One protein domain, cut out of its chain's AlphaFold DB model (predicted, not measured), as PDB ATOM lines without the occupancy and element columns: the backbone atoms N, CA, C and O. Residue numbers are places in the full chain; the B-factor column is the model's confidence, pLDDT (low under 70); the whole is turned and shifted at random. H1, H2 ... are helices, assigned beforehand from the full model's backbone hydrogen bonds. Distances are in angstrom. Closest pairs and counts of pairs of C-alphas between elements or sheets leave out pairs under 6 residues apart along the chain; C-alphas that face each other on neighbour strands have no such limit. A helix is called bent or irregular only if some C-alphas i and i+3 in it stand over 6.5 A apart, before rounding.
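This is residues 16 to 136 of the 245 residues of the protein "MYND-type domain-containing protein" of Coprinellus micaceus (UniProt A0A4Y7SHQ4). A long straight helix, H1, runs along one side of a helical stack; H3 and H4 cover its inward side, roughly side by side, and H5 and H6 form a further layer beyond them. The short H2 folds back beside the last residues of H1, at one end of the stack. The five helices H1, H3, H4, H5 and H6 make a bundle running up and down, each against the one before it, though most contacts are crossed. The printed part has 121 residues with six named helices, H1 to H6 in chain order, and no named strand: the class is all helix. It is compact, with a radius of gyration of the C-alphas of 14.3 A and spans of 40 by 31 by 21 A.

H1, the longest helix, holds residues 16 to 40 and measures 36.3 A from C-alpha 16 at (-27.211, 6.188, 14.698) to C-alpha 40 at (8.361, -0.389, 17.513). H2 is residues 45 to 54, H3 residues 57 to 68 and H4 residues 74 to 84. H5, residues 90 to 108, measures 24.2 A and has a kink of 42 degrees near residue 101. H6, residues 116 to 135, measures 29.0 A, has a kink of 27 degrees near residue 123, and ends with C-alpha 135 at (0.860, -22.263, 0.458). H3, H5 and H6 are only just irregular: C-alphas 63 and 66 are 6.6 A apart, 103 and 106 6.7 A, and 127 and 130 6.8 A.

H1 touches H3 with residues 21 to 31 alone, the closest C-alphas being those of Leu 24 and Val 64 at 6.5 A, at a steep tilt of 42 degrees, opposite ways. Its residues 28 to 39 alone touch H4, closest at the C-alphas of Glu 32 and Ile 79, 5.7 A. H1 and H2 form a helical hairpin, with the C-alphas of Ala 39 and Val 45 closest at 5.8 A. H3 touches H5 at a shallow tilt of 19 degrees, the same way, the closest C-alphas being those of Gly 62 and Leu 103 at 5.6 A. H5 and H6 form another helical hairpin, closest at the C-alphas of Pro 90 and Leu 135, 6.4 A. H1 is apart from H5 and H6. Every O i to N i+4 pair is within hydrogen-bond range in H1, H2 and H4, against 6 of 8 in H3, 12 of 15 in H5 and 12 of 16 in H6.

The two C-alphas farthest apart, those of Gln 16 and Glu 136, are 44.4 A apart. The printed part has no cut and no long link. The mean pLDDT of the printed part is 80.6; residues 42, 69 to 72, 108, 111 and 113 to 120 are under 70.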
ATOM      1  N   GLN A  16     -27.779   7.440  14.185       80.19
ATOM      2  CA  GLN A  16     -27.211   6.188  14.698       80.19
ATOM      3  C   GLN A  16     -26.037   5.699  13.835       80.19
ATOM      4  O   GLN A  16     -25.081   5.105  14.346       80.19
ATOM      5  N   THR A  17     -26.081   5.999  12.535       81.69
ATOM      6  CA  THR A  17     -25.012   5.661  11.585       81.69
ATOM      7  C   THR A  17     -23.729   6.440  11.896       81.69
ATOM      8  O   THR A  17     -22.646   5.850  11.944       81.69
ATOM      9  N   ASP A  18     -23.844   7.738  12.192       84.44
ATOM     10  CA  ASP A  18     -22.699   8.606  12.506       84.44
ATOM     11  C   ASP A  18     -22.014   8.233  13.825       84.44
ATOM     12  O   ASP A  18     -20.782   8.185  13.913       84.44
ATOM     13  N   GLU A  19     -22.795   7.928  14.862       89.00
ATOM     14  CA  GLU A  19     -22.249   7.493  16.147       89.00
ATOM     15  C   GLU A  19     -21.533   6.141  16.021       89.00
ATOM     16  O   GLU A  19     -20.405   5.969  16.499       89.00
ATOM     17  N   ARG A  20     -22.143   5.187  15.312       86.50
ATOM     18  CA  ARG A  20     -21.530   3.887  15.029       86.50
ATOM     19  C   ARG A  20     -20.223   4.040  14.256       86.50
ATOM     20  O   ARG A  20     -19.234   3.389  14.601       86.50
ATOM     21  N   LEU A  21     -20.199   4.897  13.237       85.50
ATOM     22  CA  LEU A  21     -18.991   5.175  12.467       85.50
ATOM     23  C   LEU A  21     -17.887   5.756  13.358       85.50
ATOM     24  O   LEU A  21     -16.747   5.297  13.291       85.50
ATOM     25  N   ARG A  22     -18.221   6.697  14.249       89.06
ATOM     26  CA  ARG A  22     -17.272   7.271  15.214       89.06
ATOM     27  C   ARG A  22     -16.639   6.199  16.103       89.06
ATOM     28  O   ARG A  22     -15.422   6.199  16.286       89.06
ATOM     29  N   HIS A  23     -17.432   5.252  16.603       90.12
ATOM     30  CA  HIS A  23     -16.916   4.132  17.392       90.12
ATOM     31  C   HIS A  23     -15.991   3.216  16.581       90.12
ATOM     32  O   HIS A  23     -14.930   2.824  17.065       90.12
ATOM     33  N   LEU A  24     -16.349   2.907  15.332       88.06
ATOM     34  CA  LEU A  24     -15.518   2.087  14.447       88.06
ATOM     35  C   LEU A  24     -14.177   2.758  14.124       88.06
ATOM     36  O   LEU A  24     -13.146   2.086  14.123       88.06
ATOM     37  N   LEU A  25     -14.174   4.075  13.906       87.44
ATOM     38  CA  LEU A  25     -12.949   4.852  13.718       87.44
ATOM     39  C   LEU A  25     -12.065   4.820  14.972       87.44
ATOM     40  O   LEU A  25     -10.868   4.568  14.860       87.44
ATOM     41  N   GLY A  26     -12.653   4.955  16.166       90.62
ATOM     42  CA  GLY A  26     -11.921   4.799  17.428       90.62
ATOM     43  C   GLY A  26     -11.271   3.417  17.584       90.62
ATOM     44  O   GLY A  26     -10.145   3.309  18.071       90.62
ATOM     45  N   ILE A  27     -11.931   2.355  17.109       89.69
ATOM     46  CA  ILE A  27     -11.359   0.999  17.096       89.69
ATOM     47  C   ILE A  27     -10.174   0.902  16.126       89.69
ATOM     48  O   ILE A  27      -9.177   0.264  16.465       89.69
ATOM     49  N   VAL A  28     -10.248   1.522  14.941       88.75
ATOM     50  CA  VAL A  28      -9.110   1.556  14.000       88.75
ATOM     51  C   VAL A  28      -7.928   2.300  14.589       88.75
ATOM     52  O   VAL A  28      -6.806   1.817  14.476       88.75
ATOM     53  N   ASP A  29      -8.168   3.431  15.240       90.19
ATOM     54  CA  ASP A  29      -7.112   4.229  15.861       90.19
ATOM     55  C   ASP A  29      -6.391   3.439  16.954       90.19
ATOM     56  O   ASP A  29      -5.160   3.404  17.000       90.19
ATOM     57  N   LEU A  30      -7.153   2.725  17.784       90.25
ATOM     58  CA  LEU A  30      -6.584   1.834  18.787       90.25
ATOM     59  C   LEU A  30      -5.814   0.671  18.143       90.25
ATOM     60  O   LEU A  30      -4.735   0.312  18.613       90.25
ATOM     61  N   ALA A  31      -6.342   0.086  17.065       89.00
ATOM     62  CA  ALA A  31      -5.672  -0.994  16.349       89.00
ATOM     63  C   ALA A  31      -4.346  -0.529  15.727       89.00
ATOM     64  O   ALA A  31      -3.343  -1.226  15.864       89.00
ATOM     65  N   GLU A  32      -4.315   0.646  15.097       90.75
ATOM     66  CA  GLU A  32      -3.090   1.240  14.555       90.75
ATOM     67  C   GLU A  32      -2.066   1.491  15.661       90.75
ATOM     68  O   GLU A  32      -0.908   1.100  15.520       90.75
ATOM     69  N   LEU A  33      -2.494   2.067  16.789       90.50
ATOM     70  CA  LEU A  33      -1.622   2.302  17.934       90.50
ATOM     71  C   LEU A  33      -0.999   0.997  18.445       90.50
ATOM     72  O   LEU A  33       0.209   0.943  18.663       90.50
ATOM     73  N   VAL A  34      -1.797  -0.064  18.602       88.38
ATOM     74  CA  VAL A  34      -1.308  -1.376  19.049       88.38
ATOM     75  C   VAL A  34      -0.335  -1.973  18.035       88.38
ATOM     76  O   VAL A  34       0.726  -2.454  18.426       88.38
ATOM     77  N   VAL A  35      -0.659  -1.925  16.742       88.75
ATOM     78  CA  VAL A  35       0.204  -2.447  15.673       88.75
ATOM     79  C   VAL A  35       1.541  -1.708  15.646       88.75
ATOM     80  O   VAL A  35       2.588  -2.355  15.642       88.75
ATOM     81  N   ASN A  36       1.519  -0.376  15.707       89.50
ATOM     82  CA  ASN A  36       2.719   0.459  15.720       89.50
ATOM     83  C   ASN A  36       3.533   0.281  17.004       89.50
ATOM     84  O   ASN A  36       4.762   0.222  16.957       89.50
ATOM     85  N   TRP A  37       2.870   0.140  18.152       89.62
ATOM     86  CA  TRP A  37       3.540  -0.175  19.410       89.62
ATOM     87  C   TRP A  37       4.265  -1.516  19.314       89.62
ATOM     88  O   TRP A  37       5.466  -1.582  19.554       89.62
ATOM     89  N   VAL A  38       3.584  -2.573  18.861       87.50
ATOM     90  CA  VAL A  38       4.211  -3.885  18.665       87.50
ATOM     91  C   VAL A  38       5.378  -3.791  17.676       87.50
ATOM     92  O   VAL A  38       6.452  -4.315  17.971       87.50
ATOM     93  N   ALA A  39       5.202  -3.100  16.548       86.75
ATOM     94  CA  ALA A  39       6.228  -2.932  15.517       86.75
ATOM     95  C   ALA A  39       7.455  -2.129  15.991       86.75
ATOM     96  O   ALA A  39       8.561  -2.373  15.514       86.75
ATOM     97  N   SER A  40       7.282  -1.212  16.948       86.56
ATOM     98  CA  SER A  40       8.361  -0.389  17.513       86.56
ATOM     99  C   SER A  40       9.069  -1.020  18.718       86.56
ATOM    100  O   SER A  40      10.095  -0.500  19.160       86.56
ATOM    101  N   THR A  41       8.588  -2.156  19.245       83.81
ATOM    102  CA  THR A  41       9.297  -2.866  20.324       83.81
ATOM    103  C   THR A  41      10.646  -3.411  19.836       83.81
ATOM    104  O   THR A  41      10.713  -4.285  18.974       83.81
ATOM    105  N   SER A  42      11.749  -2.908  20.402       68.06
ATOM    106  CA  SER A  42      13.117  -3.205  19.940       68.06
ATOM    107  C   SER A  42      13.572  -4.644  20.198       68.06
ATOM    108  O   SER A  42      14.446  -5.155  19.501       68.06
ATOM    109  N   THR A  43      12.963  -5.333  21.166       79.44
ATOM    110  CA  THR A  43      13.216  -6.753  21.425       79.44
ATOM    111  C   THR A  43      11.984  -7.568  21.056       79.44
ATOM    112  O   THR A  43      10.860  -7.244  21.428       79.44
ATOM    113  N   ASN A  44      12.188  -8.661  20.317       82.50
ATOM    114  CA  ASN A  44      11.146  -9.646  20.017       82.50
ATOM    115  C   ASN A  44       9.948  -9.151  19.175       82.50
ATOM    116  O   ASN A  44       8.911  -9.818  19.187       82.50
ATOM    117  N   VAL A  45      10.085  -8.079  18.378       84.12
ATOM    118  CA  VAL A  45       9.028  -7.576  17.464       84.12
ATOM    119  C   VAL A  45       8.323  -8.697  16.695       84.12
ATOM    120  O   VAL A  45       7.099  -8.791  16.678       84.12
ATOM    121  N   LEU A  46       9.094  -9.635  16.144       80.50
ATOM    122  CA  LEU A  46       8.581 -10.765  15.380       80.50
ATOM    123  C   LEU A  46       7.722 -11.713  16.228       80.50
ATOM    124  O   LEU A  46       6.710 -12.230  15.759       80.50
ATOM    125  N   HIS A  47       8.118 -11.965  17.474       83.56
ATOM    126  CA  HIS A  47       7.349 -12.787  18.404       83.56
ATOM    127  C   HIS A  47       6.056 -12.081  18.817       83.56
ATOM    128  O   HIS A  47       4.986 -12.690  18.761       83.56
ATOM    129  N   ASN A  48       6.145 -10.800  19.183       84.56
ATOM    130  CA  ASN A  48       5.000 -10.000  19.609       84.56
ATOM    131  C   ASN A  48       3.978  -9.876  18.478       84.56
ATOM    132  O   ASN A  48       2.791 -10.127  18.683       84.56
ATOM    133  N   MET A  49       4.450  -9.616  17.259       86.56
ATOM    134  CA  MET A  49       3.588  -9.507  16.091       86.56
ATOM    135  C   MET A  49       2.925 -10.839  15.743       86.56
ATOM    136  O   MET A  49       1.727 -10.889  15.477       86.56
ATOM    137  N   ARG A  50       3.647 -11.960  15.854       83.00
ATOM    138  CA  ARG A  50       3.030 -13.289  15.710       83.00
ATOM    139  C   ARG A  50       1.924 -13.523  16.736       83.00
ATOM    140  O   ARG A  50       0.865 -14.002  16.345       83.00
ATOM    141  N   ARG A  51       2.149 -13.184  18.011       84.69
ATOM    142  CA  ARG A  51       1.126 -13.322  19.062       84.69
ATOM    143  C   ARG A  51      -0.086 -12.437  18.796       84.69
ATOM    144  O   ARG A  51      -1.210 -12.884  18.996       84.69
ATOM    145  N   MET A  52       0.132 -11.217  18.315       86.94
ATOM    146  CA  MET A  52      -0.947 -10.316  17.917       86.94
ATOM    147  C   MET A  52      -1.772 -10.914  16.768       86.94
ATOM    148  O   MET A  52      -2.999 -10.914  16.843       86.94
ATOM    149  N   LEU A  53      -1.121 -11.489  15.751       82.94
ATOM    150  CA  LEU A  53      -1.794 -12.138  14.619       82.94
ATOM    151  C   LEU A  53      -2.529 -13.430  14.999       82.94
ATOM    152  O   LEU A  53      -3.520 -13.772  14.361       82.94
ATOM    153  N   ASP A  54      -2.073 -14.126  16.041       81.12
ATOM    154  CA  ASP A  54      -2.787 -15.269  16.628       81.12
ATOM    155  C   ASP A  54      -3.984 -14.856  17.490       81.12
ATOM    156  O   ASP A  54      -4.844 -15.677  17.808       81.12
ATOM    157  N   SER A  55      -4.051 -13.588  17.886       78.88
ATOM    158  CA  SER A  55      -5.123 -13.084  18.732       78.88
ATOM    159  C   SER A  55      -6.379 -12.725  17.929       78.88
ATOM    160  O   SER A  55      -6.378 -12.578  16.702       78.88
ATOM    161  N   ARG A  56      -7.483 -12.488  18.645       80.69
ATOM    162  CA  ARG A  56      -8.718 -11.956  18.050       80.69
ATOM    163  C   ARG A  56      -8.568 -10.521  17.522       80.69
ATOM    164  O   ARG A  56      -9.445 -10.084  16.785       80.69
ATOM    165  N   ALA A  57      -7.472  -9.813  17.820       78.00
ATOM    166  CA  ALA A  57      -7.242  -8.445  17.344       78.00
ATOM    167  C   ALA A  57      -7.280  -8.349  15.811       78.00
ATOM    168  O   ALA A  57      -7.887  -7.438  15.256       78.00
ATOM    169  N   PHE A  58      -6.723  -9.342  15.112       78.81
ATOM    170  CA  PHE A  58      -6.746  -9.356  13.650       78.81
ATOM    171  C   PHE A  58      -8.158  -9.569  13.073       78.81
ATOM    172  O   PHE A  58      -8.503  -9.011  12.033       78.81
ATOM    173  N   HIS A  59      -9.020 -10.305  13.783       81.62
ATOM    174  CA  HIS A  59     -10.422 -10.465  13.388       81.62
ATOM    175  C   HIS A  59     -11.194  -9.154  13.539       81.62
ATOM    176  O   HIS A  59     -11.999  -8.833  12.672       81.62
ATOM    177  N   ILE A  60     -10.920  -8.375  14.595       81.81
ATOM    178  CA  ILE A  60     -11.525  -7.051  14.797       81.81
ATOM    179  C   ILE A  60     -11.219  -6.144  13.601       81.81
ATOM    180  O   ILE A  60     -12.140  -5.552  13.049       81.81
ATOM    181  N   ILE A  61      -9.966  -6.114  13.131       79.75
ATOM    182  CA  ILE A  61      -9.592  -5.364  11.920       79.75
ATOM    183  C   ILE A  61     -10.426  -5.841  10.725       79.75
ATOM    184  O   ILE A  61     -11.054  -5.029  10.049       79.75
ATOM    185  N   GLY A  62     -10.505  -7.156  10.503       80.81
ATOM    186  CA  GLY A  62     -11.315  -7.724   9.425       80.81
ATOM    187  C   GLY A  62     -12.796  -7.330   9.488       80.81
ATOM    188  O   GLY A  62     -13.386  -7.043   8.451       80.81
ATOM    189  N   TYR A  63     -13.393  -7.254  10.682       82.88
ATOM    190  CA  TYR A  63     -14.785  -6.818  10.863       82.88
ATOM    191  C   TYR A  63     -14.996  -5.330  10.593       82.88
ATOM    192  O   TYR A  63     -16.079  -4.940  10.167       82.88
ATOM    193  N   VAL A  64     -13.985  -4.507  10.850       81.94
ATOM    194  CA  VAL A  64     -14.076  -3.048  10.767       81.94
ATOM    195  C   VAL A  64     -13.804  -2.536   9.344       81.94
ATOM    196  O   VAL A  64     -14.409  -1.554   8.910       81.94
ATOM    197  N   VAL A  65     -12.967  -3.241   8.573       77.38
ATOM    198  CA  VAL A  65     -12.623  -2.897   7.180       77.38
ATOM    199  C   VAL A  65     -13.841  -2.646   6.274       77.38
ATOM    200  O   VAL A  65     -13.835  -1.613   5.603       77.38
ATOM    201  N   PRO A  66     -14.892  -3.496   6.253       73.31
ATOM    202  CA  PRO A  66     -16.107  -3.262   5.469       73.31
ATOM    203  C   PRO A  66     -16.730  -1.877   5.648       73.31
ATOM    204  O   PRO A  66     -17.151  -1.270   4.673       73.31
ATOM    205  N   PHE A  67     -16.783  -1.387   6.886       73.94
ATOM    206  CA  PHE A  67     -17.503  -0.163   7.240       73.94
ATOM    207  C   PHE A  67     -16.700   1.096   6.935       73.94
ATOM    208  O   PHE A  67     -17.253   2.167   6.720       73.94
ATOM    209  N   ILE A  68     -15.375   0.969   6.922       70.19
ATOM    210  CA  ILE A  68     -14.478   2.103   6.725       70.19
ATOM    211  C   ILE A  68     -13.957   2.126   5.291       70.19
ATOM    212  O   ILE A  68     -13.399   3.142   4.891       70.19
ATOM    213  N   ALA A  69     -14.162   1.065   4.494       64.94
ATOM    214  CA  ALA A  69     -13.848   0.984   3.060       64.94
ATOM    215  C   ALA A  69     -14.282   2.239   2.275       64.94
ATOM    216  O   ALA A  69     -13.555   2.708   1.401       64.94
ATOM    217  N   GLU A  70     -15.416   2.827   2.644       66.88
ATOM    218  CA  GLU A  70     -16.013   3.977   1.960       66.88
ATOM    219  C   GLU A  70     -15.362   5.323   2.348       66.88
ATOM    220  O   GLU A  70     -15.291   6.243   1.537       66.88
ATOM    221  N   GLN A  71     -14.773   5.429   3.545       68.25
ATOM    222  CA  GLN A  71     -14.417   6.704   4.195       68.25
ATOM    223  C   GLN A  71     -12.967   7.190   3.962       68.25
ATOM    224  O   GLN A  71     -12.436   7.973   4.738       68.25
ATOM    225  N   ARG A  72     -12.247   6.695   2.941       67.12
ATOM    226  CA  ARG A  72     -10.849   7.097   2.576       67.12
ATOM    227  C   ARG A  72      -9.745   7.154   3.678       67.12
ATOM    228  O   ARG A  72      -8.630   7.543   3.382       67.12
ATOM    229  N   HIS A  73      -9.997   6.670   4.891       74.56
ATOM    230  CA  HIS A  73      -9.025   6.378   5.953       74.56
ATOM    231  C   HIS A  73      -7.749   5.614   5.531       74.56
ATOM    232  O   HIS A  73      -7.775   4.407   5.290       74.56
ATOM    233  N   THR A  74      -6.616   6.316   5.562       81.25
ATOM    234  CA  THR A  74      -5.255   5.810   5.292       81.25
ATOM    235  C   THR A  74      -4.699   4.907   6.397       81.25
ATOM    236  O   THR A  74      -3.812   4.094   6.150       81.25
ATOM    237  N   LYS A  75      -5.241   4.995   7.620       85.50
ATOM    238  CA  LYS A  75      -4.798   4.185   8.773       85.50
ATOM    239  C   LYS A  75      -4.987   2.685   8.562       85.50
ATOM    240  O   LYS A  75      -4.181   1.883   9.016       85.50
ATOM    241  N   ILE A  76      -6.039   2.289   7.840       82.06
ATOM    242  CA  ILE A  76      -6.248   0.877   7.499       82.06
ATOM    243  C   ILE A  76      -5.117   0.390   6.595       82.06
ATOM    244  O   ILE A  76      -4.565  -0.678   6.848       82.06
ATOM    245  N   ASP A  77      -4.727   1.183   5.598       78.69
ATOM    246  CA  ASP A  77      -3.622   0.831   4.703       78.69
ATOM    247  C   ASP A  77      -2.305   0.701   5.488       78.69
ATOM    248  O   ASP A  77      -1.574  -0.270   5.310       78.69
ATOM    249  N   SER A  78      -2.048   1.622   6.424       85.50
ATOM    250  CA  SER A  78      -0.912   1.583   7.364       85.50
ATOM    251  C   SER A  78      -0.882   0.294   8.206       85.50
ATOM    252  O   SER A  78       0.131  -0.415   8.231       85.50
ATOM    253  N   ILE A  79      -2.013  -0.076   8.819       86.88
ATOM    254  CA  ILE A  79      -2.170  -1.328   9.576       86.88
ATOM    255  C   ILE A  79      -1.887  -2.545   8.687       86.88
ATOM    256  O   ILE A  79      -1.117  -3.427   9.075       86.88
ATOM    257  N   PHE A  80      -2.498  -2.609   7.501       82.50
ATOM    258  CA  PHE A  80      -2.350  -3.744   6.589       82.50
ATOM    259  C   PHE A  80      -0.923  -3.882   6.073       82.50
ATOM    260  O   PHE A  80      -0.382  -4.987   6.105       82.50
ATOM    261  N   ASN A  81      -0.302  -2.782   5.649       82.62
ATOM    262  CA  ASN A  81       1.081  -2.776   5.185       82.62
ATOM    263  C   ASN A  81       2.020  -3.252   6.296       82.62
ATOM    264  O   ASN A  81       2.808  -4.174   6.072       82.62
ATOM    265  N   THR A  82       1.854  -2.729   7.514       87.25
ATOM    266  CA  THR A  82       2.642  -3.162   8.672       87.25
ATOM    267  C   THR A  82       2.453  -4.651   8.935       87.25
ATOM    268  O   THR A  82       3.429  -5.394   8.935       87.25
ATOM    269  N   ILE A  83       1.212  -5.131   9.067       85.62
ATOM    270  CA  ILE A  83       0.914  -6.545   9.338       85.62
ATOM    271  C   ILE A  83       1.441  -7.467   8.233       85.62
ATOM    272  O   ILE A  83       2.019  -8.510   8.544       85.62
ATOM    273  N   SER A  84       1.269  -7.094   6.963       82.94
ATOM    274  CA  SER A  84       1.661  -7.912   5.807       82.94
ATOM    275  C   SER A  84       3.159  -8.223   5.782       82.94
ATOM    276  O   SER A  84       3.552  -9.325   5.406       82.94
ATOM    277  N   SER A  85       4.003  -7.322   6.293       81.81
ATOM    278  CA  SER A  85       5.443  -7.578   6.416       81.81
ATOM    279  C   SER A  85       5.776  -8.734   7.379       81.81
ATOM    280  O   SER A  85       6.836  -9.352   7.277       81.81
ATOM    281  N   TYR A  86       4.841  -9.099   8.264       82.06
ATOM    282  CA  TYR A  86       4.987 -10.175   9.249       82.06
ATOM    283  C   TYR A  86       4.154 -11.427   8.930       82.06
ATOM    284  O   TYR A  86       4.210 -12.409   9.680       82.06
ATOM    285  N   THR A  87       3.407 -11.452   7.817       79.94
ATOM    286  CA  THR A  87       2.616 -12.626   7.404       79.94
ATOM    287  C   THR A  87       3.431 -13.680   6.660       79.94
ATOM    288  O   THR A  87       2.870 -14.688   6.247       79.94
ATOM    289  N   LEU A  88       4.757 -13.544   6.570       78.19
ATOM    290  CA  LEU A  88       5.637 -14.469   5.839       78.19
ATOM    291  C   LEU A  88       5.697 -15.905   6.411       78.19
ATOM    292  O   LEU A  88       6.402 -16.751   5.875       78.19
ATOM    293  N   TYR A  89       4.961 -16.226   7.478       83.31
ATOM    294  CA  TYR A  89       4.854 -17.594   7.996       83.31
ATOM    295  C   TYR A  89       3.667 -18.325   7.373       83.31
ATOM    296  O   TYR A  89       2.565 -17.781   7.418       83.31
ATOM    297  N   PRO A  90       3.808 -19.588   6.925       85.19
ATOM    298  CA  PRO A  90       2.741 -20.303   6.222       85.19
ATOM    299  C   PRO A  90       1.392 -20.291   6.950       85.19
ATOM    300  O   PRO A  90       0.356 -19.971   6.372       85.19
ATOM    301  N   HIS A  91       1.401 -20.589   8.252       86.00
ATOM    302  CA  HIS A  91       0.191 -20.584   9.074       86.00
ATOM    303  C   HIS A  91      -0.440 -19.188   9.175       86.00
ATOM    304  O   HIS A  91      -1.653 -19.036   9.059       86.00
ATOM    305  N   LYS A  92       0.387 -18.155   9.371       85.19
ATOM    306  CA  LYS A  92      -0.072 -16.766   9.502       85.19
ATOM    307  C   LYS A  92      -0.609 -16.241   8.179       85.19
ATOM    308  O   LYS A  92      -1.655 -15.608   8.164       85.19
ATOM    309  N   MET A  93       0.048 -16.588   7.079       86.50
ATOM    310  CA  MET A  93      -0.408 -16.282   5.733       86.50
ATOM    311  C   MET A  93      -1.768 -16.937   5.443       86.50
ATOM    312  O   MET A  93      -2.664 -16.277   4.929       86.50
ATOM    313  N   ARG A  94      -1.982 -18.204   5.839       87.88
ATOM    314  CA  ARG A  94      -3.299 -18.869   5.719       87.88
ATOM    315  C   ARG A  94      -4.385 -18.144   6.509       87.88
ATOM    316  O   ARG A  94      -5.456 -17.887   5.967       87.88
ATOM    317  N   MET A  95      -4.112 -17.792   7.766       84.94
ATOM    318  CA  MET A  95      -5.049 -17.004   8.576       84.94
ATOM    319  C   MET A  95      -5.353 -15.653   7.926       84.94
ATOM    320  O   MET A  95      -6.517 -15.271   7.828       84.94
ATOM    321  N   PHE A  96      -4.318 -14.966   7.444       85.06
ATOM    322  CA  PHE A  96      -4.442 -13.692   6.753       85.06
ATOM    323  C   PHE A  96      -5.349 -13.812   5.523       85.06
ATOM    324  O   PHE A  96      -6.321 -13.067   5.414       85.06
ATOM    325  N   PHE A  97      -5.108 -14.794   4.648       85.12
ATOM    326  CA  PHE A  97      -5.968 -15.039   3.490       85.12
ATOM    327  C   PHE A  97      -7.398 -15.367   3.877       85.12
ATOM    328  O   PHE A  97      -8.310 -14.880   3.222       85.12
ATOM    329  N   ASN A  98      -7.611 -16.160   4.927       85.44
ATOM    330  CA  ASN A  98      -8.960 -16.484   5.371       85.44
ATOM    331  C   ASN A  98      -9.711 -15.223   5.808       85.44
ATOM    332  O   ASN A  98     -10.843 -15.019   5.381       85.44
ATOM    333  N   VAL A  99      -9.085 -14.345   6.594       83.31
ATOM    334  CA  VAL A  99      -9.691 -13.070   7.013       83.31
ATOM    335  C   VAL A  99      -9.940 -12.156   5.817       83.31
ATOM    336  O   VAL A  99     -11.050 -11.649   5.665       83.31
ATOM    337  N   VAL A 100      -8.958 -11.986   4.927       82.00
ATOM    338  CA  VAL A 100      -9.120 -11.151   3.727       82.00
ATOM    339  C   VAL A 100     -10.228 -11.691   2.827       82.00
ATOM    340  O   VAL A 100     -11.119 -10.936   2.452       82.00
ATOM    341  N   ALA A 101     -10.231 -12.989   2.531       81.88
ATOM    342  CA  ALA A 101     -11.210 -13.608   1.642       81.88
ATOM    343  C   ALA A 101     -12.632 -13.591   2.218       81.88
ATOM    344  O   ALA A 101     -13.590 -13.413   1.470       81.88
ATOM    345  N   THR A 102     -12.785 -13.785   3.532       79.56
ATOM    346  CA  THR A 102     -14.113 -13.863   4.167       79.56
ATOM    347  C   THR A 102     -14.692 -12.499   4.504       79.56
ATOM    348  O   THR A 102     -15.896 -12.304   4.345       79.56
ATOM    349  N   LEU A 103     -13.862 -11.558   4.961       77.50
ATOM    350  CA  LEU A 103     -14.335 -10.280   5.490       77.50
ATOM    351  C   LEU A 103     -14.102  -9.121   4.523       77.50
ATOM    352  O   LEU A 103     -14.944  -8.228   4.446       77.50
ATOM    353  N   VAL A 104     -13.014  -9.138   3.749       72.44
ATOM    354  CA  VAL A 104     -12.613  -7.970   2.954       72.44
ATOM    355  C   VAL A 104     -12.980  -8.088   1.476       72.44
ATOM    356  O   VAL A 104     -13.608  -7.181   0.931       72.44
ATOM    357  N   THR A 105     -12.655  -9.203   0.817       75.81
ATOM    358  CA  THR A 105     -12.906  -9.401  -0.621       75.81
ATOM    359  C   THR A 105     -14.363  -9.144  -1.032       75.81
ATOM    360  O   THR A 105     -14.562  -8.419  -2.008       75.81
ATOM    361  N   PRO A 106     -15.397  -9.629  -0.312       77.38
ATOM    362  CA  PRO A 106     -16.788  -9.388  -0.702       77.38
ATOM    363  C   PRO A 106     -17.183  -7.910  -0.713       77.38
ATOM    364  O   PRO A 106     -18.120  -7.541  -1.414       77.38
ATOM    365  N   GLN A 107     -16.502  -7.075   0.072       70.75
ATOM    366  CA  GLN A 107     -16.768  -5.639   0.145       70.75
ATOM    367  C   GLN A 107     -15.929  -4.869  -0.869       70.75
ATOM    368  O   GLN A 107     -16.429  -3.937  -1.495       70.75
ATOM    369  N   LEU A 108     -14.692  -5.318  -1.106       68.12
ATOM    370  CA  LEU A 108     -13.841  -4.773  -2.162       68.12
ATOM    371  C   LEU A 108     -14.485  -4.924  -3.550       68.12
ATOM    372  O   LEU A 108     -14.399  -4.037  -4.387       68.12
ATOM    373  N   LEU A 109     -15.173  -6.046  -3.784       72.69
ATOM    374  CA  LEU A 109     -15.899  -6.296  -5.033       72.69
ATOM    375  C   LEU A 109     -17.112  -5.372  -5.231       72.69
ATOM    376  O   LEU A 109     -17.569  -5.220  -6.359       72.69
ATOM    377  N   LYS A 110     -17.642  -4.771  -4.158       72.88
ATOM    378  CA  LYS A 110     -18.758  -3.814  -4.225       72.88
ATOM    379  C   LYS A 110     -18.291  -2.367  -4.360       72.88
ATOM    380  O   LYS A 110     -19.108  -1.497  -4.643       72.88
ATOM    381  N   THR A 111     -17.011  -2.088  -4.114       66.19
ATOM    382  CA  THR A 111     -16.482  -0.721  -4.156       66.19
ATOM    383  C   THR A 111     -16.272  -0.290  -5.614       66.19
ATOM    384  O   THR A 111     -15.767  -1.087  -6.410       66.19
ATOM    385  N   PRO A 112     -16.625   0.954  -6.000       71.31
ATOM    386  CA  PRO A 112     -16.413   1.439  -7.363       71.31
ATOM    387  C   PRO A 112     -14.944   1.346  -7.806       71.31
ATOM    388  O   PRO A 112     -14.028   1.607  -7.017       71.31
ATOM    389  N   ASP A 113     -14.729   1.020  -9.087       65.94
ATOM    390  CA  ASP A 113     -13.398   0.790  -9.682       65.94
ATOM    391  C   ASP A 113     -12.468   2.011  -9.579       65.94
ATOM    392  O   ASP A 113     -11.258   1.889  -9.428       65.94
ATOM    393  N   THR A 114     -13.051   3.210  -9.571       60.56
ATOM    394  CA  THR A 114     -12.349   4.500  -9.511       60.56
ATOM    395  C   THR A 114     -11.842   4.871  -8.117       60.56
ATOM    396  O   THR A 114     -11.216   5.919  -7.937       60.56
ATOM    397  N   SER A 115     -12.105   4.051  -7.096       62.75
ATOM    398  CA  SER A 115     -11.634   4.332  -5.746       62.75
ATOM    399  C   SER A 115     -10.135   4.026  -5.615       62.75
ATOM    400  O   SER A 115      -9.689   2.900  -5.825       62.75
ATOM    401  N   TYR A 116      -9.349   5.015  -5.174       67.31
ATOM    402  CA  TYR A 116      -7.927   4.869  -4.806       67.31
ATOM    403  C   TYR A 116      -7.647   3.623  -3.938       67.31
ATOM    404  O   TYR A 116      -6.589   3.008  -4.033       67.31
ATOM    405  N   ARG A 117      -8.624   3.203  -3.127       61.50
ATOM    406  CA  ARG A 117      -8.554   2.019  -2.261       61.50
ATOM    407  C   ARG A 117      -8.604   0.689  -2.999       61.50
ATOM    408  O   ARG A 117      -7.919  -0.236  -2.570       61.50
ATOM    409  N   LYS A 118      -9.349   0.579  -4.105       64.75
ATOM    410  CA  LYS A 118      -9.220  -0.592  -4.983       64.75
ATOM    411  C   LYS A 118      -7.795  -0.671  -5.533       64.75
ATOM    412  O   LYS A 118      -7.248  -1.761  -5.618       64.75
ATOM    413  N   GLY A 119      -7.170   0.486  -5.765       68.25
ATOM    414  CA  GLY A 119      -5.739   0.612  -6.020       68.25
ATOM    415  C   GLY A 119      -4.890   0.084  -4.863       68.25
ATOM    416  O   GLY A 119      -4.269  -0.953  -5.018       68.25
ATOM    417  N   SER A 120      -4.864   0.738  -3.700       69.44
ATOM    418  CA  SER A 120      -3.937   0.386  -2.602       69.44
ATOM    419  C   SER A 120      -4.193  -1.007  -2.004       69.44
ATOM    420  O   SER A 120      -3.324  -1.880  -2.026       69.44
ATOM    421  N   PHE A 121      -5.420  -1.274  -1.550       70.88
ATOM    422  CA  PHE A 121      -5.759  -2.556  -0.935       70.88
ATOM    423  C   PHE A 121      -5.786  -3.685  -1.964       70.88
ATOM    424  O   PHE A 121      -5.287  -4.782  -1.705       70.88
ATOM    425  N   GLY A 122      -6.344  -3.417  -3.148       72.81
ATOM    426  CA  GLY A 122      -6.311  -4.380  -4.243       72.81
ATOM    427  C   GLY A 122      -4.880  -4.691  -4.669       72.81
ATOM    428  O   GLY A 122      -4.591  -5.854  -4.919       72.81
ATOM    429  N   THR A 123      -3.963  -3.719  -4.636       77.50
ATOM    430  CA  THR A 123      -2.524  -3.940  -4.855       77.50
ATOM    431  C   THR A 123      -1.963  -4.892  -3.805       77.50
ATOM    432  O   THR A 123      -1.398  -5.913  -4.184       77.50
ATOM    433  N   THR A 124      -2.152  -4.636  -2.507       75.69
ATOM    434  CA  THR A 124      -1.649  -5.528  -1.443       75.69
ATOM    435  C   THR A 124      -2.232  -6.935  -1.560       75.69
ATOM    436  O   THR A 124      -1.494  -7.913  -1.521       75.69
ATOM    437  N   VAL A 125      -3.543  -7.073  -1.778       76.38
ATOM    438  CA  VAL A 125      -4.167  -8.391  -1.979       76.38
ATOM    439  C   VAL A 125      -3.637  -9.076  -3.233       76.38
ATOM    440  O   VAL A 125      -3.324 -10.262  -3.173       76.38
ATOM    441  N   THR A 126      -3.484  -8.352  -4.340       77.62
ATOM    442  CA  THR A 126      -2.955  -8.892  -5.600       77.62
ATOM    443  C   THR A 126      -1.518  -9.370  -5.440       77.62
ATOM    444  O   THR A 126      -1.200 -10.469  -5.881       77.62
ATOM    445  N   HIS A 127      -0.674  -8.617  -4.727       77.62
ATOM    446  CA  HIS A 127       0.682  -9.046  -4.375       77.62
ATOM    447  C   HIS A 127       0.690 -10.298  -3.502       77.62
ATOM    448  O   HIS A 127       1.648 -11.066  -3.538       77.62
ATOM    449  N   LEU A 128      -0.367 -10.509  -2.715       78.81
ATOM    450  CA  LEU A 128      -0.464 -11.669  -1.852       78.81
ATOM    451  C   LEU A 128      -1.005 -12.904  -2.578       78.81
ATOM    452  O   LEU A 128      -0.531 -13.995  -2.288       78.81
ATOM    453  N   ILE A 129      -1.934 -12.770  -3.534       81.19
ATOM    454  CA  ILE A 129      -2.555 -13.899  -4.262       81.19
ATOM    455  C   ILE A 129      -1.551 -14.997  -4.652       81.19
ATOM    456  O   ILE A 129      -1.823 -16.158  -4.339       81.19
ATOM    457  N   PRO A 130      -0.379 -14.686  -5.231       81.50
ATOM    458  CA  PRO A 130       0.621 -15.698  -5.529       81.50
ATOM    459  C   PRO A 130       1.070 -16.578  -4.366       81.50
ATOM    460  O   PRO A 130       1.259 -17.785  -4.517       81.50
ATOM    461  N   TYR A 131       1.204 -16.008  -3.168       84.38
ATOM    462  CA  TYR A 131       1.602 -16.774  -1.992       84.38
ATOM    463  C   TYR A 131       0.552 -17.813  -1.615       84.38
ATOM    464  O   TYR A 131       0.899 -18.812  -0.993       84.38
ATOM    465  N   ARG A 132      -0.717 -17.636  -2.010       85.38
ATOM    466  CA  ARG A 132      -1.749 -18.665  -1.837       85.38
ATOM    467  C   ARG A 132      -1.407 -19.932  -2.609       85.38
ATOM    468  O   ARG A 132      -1.591 -21.020  -2.074       85.38
ATOM    469  N   GLU A 133      -0.879 -19.800  -3.820       85.06
ATOM    470  CA  GLU A 133      -0.429 -20.949  -4.605       85.06
ATOM    471  C   GLU A 133       0.765 -21.616  -3.929       85.06
ATOM    472  O   GLU A 133       0.773 -22.829  -3.747       85.06
ATOM    473  N   VAL A 134       1.721 -20.820  -3.445       87.00
ATOM    474  CA  VAL A 134       2.888 -21.328  -2.712       87.00
ATOM    475  C   VAL A 134       2.500 -21.973  -1.371       87.00
ATOM    476  O   VAL A 134       3.227 -22.822  -0.863       87.00
ATOM    477  N   LEU A 135       1.358 -21.625  -0.770       87.81
ATOM    478  CA  LEU A 135       0.860 -22.263   0.458       87.81
ATOM    479  C   LEU A 135       0.332 -23.687   0.244       87.81
ATOM    480  O   LEU A 135       0.215 -24.437   1.226       87.81
ATOM    481  N   GLU A 136      -0.005 -24.048  -0.993       89.12
ATOM    482  CA  GLU A 136      -0.429 -25.391  -1.373       89.12
ATOM    483  C   GLU A 136       0.813 -26.268  -1.544       89.12
ATOM    484  O   GLU A 136       1.615 -26.083  -2.455       89.12
TER     485      GLU A 136